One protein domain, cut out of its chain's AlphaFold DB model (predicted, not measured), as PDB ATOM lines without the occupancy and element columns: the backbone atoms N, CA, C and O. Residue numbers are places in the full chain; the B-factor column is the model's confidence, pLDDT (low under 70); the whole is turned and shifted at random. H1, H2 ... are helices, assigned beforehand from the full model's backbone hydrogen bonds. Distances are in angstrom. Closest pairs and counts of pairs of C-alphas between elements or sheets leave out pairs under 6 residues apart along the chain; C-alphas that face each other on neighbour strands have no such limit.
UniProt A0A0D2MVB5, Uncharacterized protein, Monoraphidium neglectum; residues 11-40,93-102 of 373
ATOM      1  N   ALA A  11     -20.447  -9.628  -6.005       86.81
ATOM      2  CA  ALA A  11     -21.584 -10.491  -6.363       86.81
ATOM      3  C   ALA A  11     -22.931  -9.999  -5.791       86.81
ATOM      4  O   ALA A  11     -23.954 -10.062  -6.473       86.81
ATOM      5  N   TYR A  12     -22.922  -9.459  -4.570       83.69
ATOM      6  CA  TYR A  12     -24.082  -8.828  -3.930       83.69
ATOM      7  C   TYR A  12     -24.185  -7.334  -4.286       83.69
ATOM      8  O   TYR A  12     -23.254  -6.751  -4.843       83.69
ATOM      9  N   ASN A  13     -25.320  -6.706  -3.950       83.00
ATOM     10  CA  ASN A  13     -25.623  -5.289  -4.227       83.00
ATOM     11  C   ASN A  13     -25.588  -4.909  -5.729       83.00
ATOM     12  O   ASN A  13     -25.062  -3.869  -6.106       83.00
ATOM     13  N   GLN A  14     -26.169  -5.746  -6.602       81.19
ATOM     14  CA  GLN A  14     -26.320  -5.424  -8.037       81.19
ATOM     15  C   GLN A  14     -27.354  -4.315  -8.315       81.19
ATOM     16  O   GLN A  14     -27.305  -3.664  -9.354       81.19
ATOM     17  N   ALA A  15     -28.304  -4.107  -7.398       75.62
ATOM     18  CA  ALA A  15     -29.266  -3.009  -7.464       75.62
ATOM     19  C   ALA A  15     -28.631  -1.685  -6.998       75.62
ATOM     20  O   ALA A  15     -27.681  -1.684  -6.221       75.62
ATOM     21  N   SER A  16     -29.199  -0.553  -7.425       73.88
ATOM     22  CA  SER A  16     -28.656   0.800  -7.198       73.88
ATOM     23  C   SER A  16     -28.451   1.201  -5.730       73.88
ATOM     24  O   SER A  16     -27.624   2.069  -5.460       73.88
ATOM     25  N   ALA A  17     -29.168   0.573  -4.794       81.38
ATOM     26  CA  ALA A  17     -29.005   0.760  -3.356       81.38
ATOM     27  C   ALA A  17     -28.407  -0.510  -2.712       81.38
ATOM     28  O   ALA A  17     -29.048  -1.569  -2.773       81.38
ATOM     29  N   PRO A  18     -27.225  -0.435  -2.070       82.62
ATOM     30  CA  PRO A  18     -26.619  -1.578  -1.409       82.62
ATOM     31  C   PRO A  18     -27.391  -1.911  -0.125       82.62
ATOM     32  O   PRO A  18     -27.676  -1.037   0.695       82.62
ATOM     33  N   LYS A  19     -27.748  -3.188   0.044       85.75
ATOM     34  CA  LYS A  19     -28.555  -3.692   1.177       85.75
ATOM     35  C   LYS A  19     -27.787  -4.657   2.078       85.75
ATOM     36  O   LYS A  19     -28.168  -4.841   3.228       85.75
ATOM     37  N   VAL A  20     -26.736  -5.289   1.556       87.88
ATOM     38  CA  VAL A  20     -25.965  -6.329   2.247       87.88
ATOM     39  C   VAL A  20     -24.570  -5.795   2.564       87.88
ATOM     40  O   VAL A  20     -23.902  -5.270   1.676       87.88
ATOM     41  N   LEU A  21     -24.108  -5.980   3.803       90.38
ATOM     42  CA  LEU A  21     -22.803  -5.520   4.310       90.38
ATOM     43  C   LEU A  21     -21.617  -6.392   3.834       90.38
ATOM     44  O   LEU A  21     -20.699  -6.674   4.597       90.38
ATOM     45  N   THR A  22     -21.655  -6.877   2.591       87.44
ATOM     46  CA  THR A  22     -20.620  -7.751   2.003       87.44
ATOM     47  C   THR A  22     -19.849  -7.016   0.912       87.44
ATOM     48  O   THR A  22     -20.430  -6.248   0.147       87.44
ATOM     49  N   GLY A  23     -18.539  -7.266   0.825       86.50
ATOM     50  CA  GLY A  23     -17.655  -6.550  -0.096       86.50
ATOM     51  C   GLY A  23     -17.411  -5.102   0.340       86.50
ATOM     52  O   GLY A  23     -17.424  -4.785   1.529       86.50
ATOM     53  N   ASN A  24     -17.187  -4.214  -0.629       87.25
ATOM     54  CA  ASN A  24     -16.795  -2.821  -0.396       87.25
ATOM     55  C   ASN A  24     -17.988  -1.891  -0.072       87.25
ATOM     56  O   ASN A  24     -18.198  -0.847  -0.690       87.25
ATOM     57  N   PHE A  25     -18.820  -2.299   0.890       88.75
ATOM     58  CA  PHE A  25     -20.087  -1.632   1.207       88.75
ATOM     59  C   PHE A  25     -19.919  -0.183   1.703       88.75
ATOM     60  O   PHE A  25     -20.764   0.665   1.419       88.75
ATOM     61  N   PHE A  26     -18.854   0.111   2.458       90.75
ATOM     62  CA  PHE A  26     -18.639   1.445   3.030       90.75
ATOM     63  C   PHE A  26     -18.358   2.496   1.952       90.75
ATOM     64  O   PHE A  26     -19.007   3.543   1.955       90.75
ATOM     65  N   GLU A  27     -17.474   2.200   0.996       87.75
ATOM     66  CA  GLU A  27     -17.207   3.099  -0.131       87.75
ATOM     67  C   GLU A  27     -18.430   3.212  -1.051       87.75
ATOM     68  O   GLU A  27     -18.816   4.322  -1.404       87.75
ATOM     69  N   GLU A  28     -19.115   2.102  -1.359       88.81
ATOM     70  CA  GLU A  28     -20.357   2.119  -2.156       88.81
ATOM     71  C   GLU A  28     -21.443   3.011  -1.533       88.81
ATOM     72  O   GLU A  28     -22.137   3.738  -2.247       88.81
ATOM     73  N   ARG A  29     -21.588   2.989  -0.201       90.56
ATOM     74  CA  ARG A  29     -22.558   3.825   0.522       90.56
ATOM     75  C   ARG A  29     -22.143   5.298   0.563       90.56
ATOM     76  O   ARG A  29     -23.015   6.156   0.433       90.56
ATOM     77  N   ALA A  30     -20.853   5.597   0.717       88.81
ATOM     78  CA  ALA A  30     -20.339   6.966   0.651       88.81
ATOM     79  C   ALA A  30     -20.502   7.559  -0.763       88.81
ATOM     80  O   ALA A  30     -21.037   8.656  -0.920       88.81
ATOM     81  N   LEU A  31     -20.151   6.789  -1.797       87.38
ATOM     82  CA  LEU A  31     -20.303   7.153  -3.208       87.38
ATOM     83  C   LEU A  31     -21.778   7.341  -3.603       87.38
ATOM     84  O   LEU A  31     -22.102   8.247  -4.376       87.38
ATOM     85  N   LEU A  32     -22.682   6.520  -3.054       90.00
ATOM     86  CA  LEU A  32     -24.131   6.676  -3.210       90.00
ATOM     87  C   LEU A  32     -24.644   7.956  -2.539       90.00
ATOM     88  O   LEU A  32     -25.457   8.655  -3.135       90.00
ATOM     89  N   ALA A  33     -24.171   8.276  -1.331       88.50
ATOM     90  CA  ALA A  33     -24.561   9.496  -0.625       88.50
ATOM     91  C   ALA A  33     -24.055  10.770  -1.327       88.50
ATOM     92  O   ALA A  33     -24.776  11.763  -1.361       88.50
ATOM     93  N   ALA A  34     -22.854  10.729  -1.914       85.31
ATOM     94  CA  ALA A  34     -22.267  11.856  -2.638       85.31
ATOM     95  C   ALA A  34     -22.829  12.032  -4.061       85.31
ATOM     96  O   ALA A  34     -23.109  13.152  -4.473       85.31
ATOM     97  N   THR A  35     -23.000  10.938  -4.820       83.69
ATOM     98  CA  THR A  35     -23.286  10.992  -6.275       83.69
ATOM     99  C   THR A  35     -24.637  10.403  -6.694       83.69
ATOM    100  O   THR A  35     -24.948  10.367  -7.884       83.69
ATOM    101  N   GLY A  36     -25.428   9.868  -5.759       87.19
ATOM    102  CA  GLY A  36     -26.696   9.184  -6.052       87.19
ATOM    103  C   GLY A  36     -26.555   7.826  -6.758       87.19
ATOM    104  O   GLY A  36     -27.563   7.197  -7.076       87.19
ATOM    105  N   ILE A  37     -25.329   7.340  -6.999       85.62
ATOM    106  CA  ILE A  37     -25.054   6.115  -7.767       85.62
ATOM    107  C   ILE A  37     -23.934   5.310  -7.083       85.62
ATOM    108  O   ILE A  37     -22.809   5.784  -6.989       85.62
ATOM    109  N   ALA A  38     -24.192   4.066  -6.661       83.38
ATOM    110  CA  ALA A  38     -23.226   3.265  -5.884       83.38
ATOM    111  C   ALA A  38     -22.098   2.589  -6.700       83.38
ATOM    112  O   ALA A  38     -21.023   2.335  -6.168       83.38
ATOM    113  N   ARG A  39     -22.329   2.262  -7.983       81.25
ATOM    114  CA  ARG A  39     -21.358   1.541  -8.842       81.25
ATOM    115  C   ARG A  39     -21.227   2.197 -10.218       81.25
ATOM    116  O   ARG A  39     -20.638   3.271 -10.333       81.25
ATOM    117  N   ARG A  40     -21.786   1.589 -11.270       77.25
ATOM    118  CA  ARG A  40     -21.845   2.168 -12.621       77.25
ATOM    119  C   ARG A  40     -23.181   2.879 -12.812       77.25
ATOM    120  O   ARG A  40     -24.221   2.323 -12.469       77.25
ATOM    121  N   ALA A  93     -23.526  13.806 -21.038       74.38
ATOM    122  CA  ALA A  93     -24.161  12.532 -20.703       74.38
ATOM    123  C   ALA A  93     -23.231  11.548 -19.958       74.38
ATOM    124  O   ALA A  93     -23.691  10.490 -19.520       74.38
ATOM    125  N   GLN A  94     -21.938  11.860 -19.796       74.19
ATOM    126  CA  GLN A  94     -21.047  11.051 -18.963       74.19
ATOM    127  C   GLN A  94     -21.370  11.269 -17.473       74.19
ATOM    128  O   GLN A  94     -21.661  12.393 -17.061       74.19
ATOM    129  N   PRO A  95     -21.316  10.219 -16.630       70.69
ATOM    130  CA  PRO A  95     -21.542  10.373 -15.196       70.69
ATOM    131  C   PRO A  95     -20.487  11.301 -14.587       70.69
ATOM    132  O   PRO A  95     -19.331  11.268 -15.002       70.69
ATOM    133  N   ALA A  96     -20.856  12.078 -13.564       73.81
ATOM    134  CA  ALA A  96     -19.940  12.992 -12.883       73.81
ATOM    135  C   ALA A  96     -18.736  12.237 -12.276       73.81
ATOM    136  O   ALA A  96     -18.816  11.653 -11.193       73.81
ATOM    137  N   THR A  97     -17.612  12.226 -12.995       78.31
ATOM    138  CA  THR A  97     -16.385  11.508 -12.614       78.31
ATOM    139  C   THR A  97     -15.552  12.274 -11.595       78.31
ATOM    140  O   THR A  97     -14.915  11.650 -10.751       78.31
ATOM    141  N   PHE A  98     -15.589  13.611 -11.620       76.44
ATOM    142  CA  PHE A  98     -14.805  14.467 -10.723       76.44
ATOM    143  C   PHE A  98     -15.022  14.114  -9.242       76.44
ATOM    144  O   PHE A  98     -14.058  13.841  -8.524       76.44
ATOM    145  N   GLN A  99     -16.291  13.974  -8.840       80.31
ATOM    146  CA  GLN A  99     -16.711  13.620  -7.476       80.31
ATOM    147  C   GLN A  99     -16.245  12.233  -7.007       80.31
ATOM    148  O   GLN A  99     -16.305  11.907  -5.828       80.31
ATOM    149  N   ARG A 100     -15.834  11.378  -7.948       80.62
ATOM    150  CA  ARG A 100     -15.482   9.971  -7.712       80.62
ATOM    151  C   ARG A 100     -13.980   9.714  -7.728       80.62
ATOM    152  O   ARG A 100     -13.555   8.656  -7.283       80.62
ATOM    153  N   VAL A 101     -13.207  10.627  -8.317       82.94
ATOM    154  CA  VAL A 101     -11.784  10.420  -8.627       82.94
ATOM    155  C   VAL A 101     -10.886  11.470  -7.969       82.94
ATOM    156  O   VAL A 101      -9.753  11.145  -7.632       82.94
ATOM    157  N   ILE A 102     -11.354  12.717  -7.811       80.06
ATOM    158  CA  ILE A 102     -10.499  13.861  -7.429       80.06
ATOM    159  C   ILE A 102     -11.104  14.705  -6.295       80.06
ATOM    160  O   ILE A 102     -10.362  15.388  -5.593       80.06
TER     161      ILE A 102
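This is residues 11 to 40 and 93 to 102 of the 373 residues of an uncharacterized protein of Monoraphidium neglectum (UniProt A0A0D2MVB5). What does one see? Little regular structure: a loop, residues 11 to 24, makes one end, the single longer helix H1 makes the middle, residues 36 to 40 fold back beside it, and a second segment with the short helix H2 makes the other end. What is the make-up? The printed part has 40 residues with two named helices, H1 then H2, and no named strand; the class is all helix, with 15 residues in named elements. How compact is it? It is only just compact, close to loose, with a radius of gyration of the C-alphas of 10.3 A and spans of 28 by 19 by 15 A.

Where is H1? It holds residues 25 to 35, 15.0 A from C-alpha 25 at (-20.087, -1.632, 1.207) to C-alpha 35. Where is H2? It holds residues 98 to 101, ending at C-alpha 101 at (-11.784, 10.420, -8.627).

Do the helices touch? Only just, with 3 pairs of C-alphas within 8 A; the closest, of Leu 31 and Arg 100, are 7.2 A apart. What do the backbones show? In H1 every O i to N i+4 pair is within hydrogen-bond range; H2 is too short for such a pair.

How large is it? The two C-alphas farthest apart, of Leu 21 and Ala 93, are 30.9 A apart. Where is the cut? Residues 41 to 92 are not printed, and C-alphas 40 and 93 are 13.3 A apart across it. Is confidence low anywhere? No printed residue is under 70.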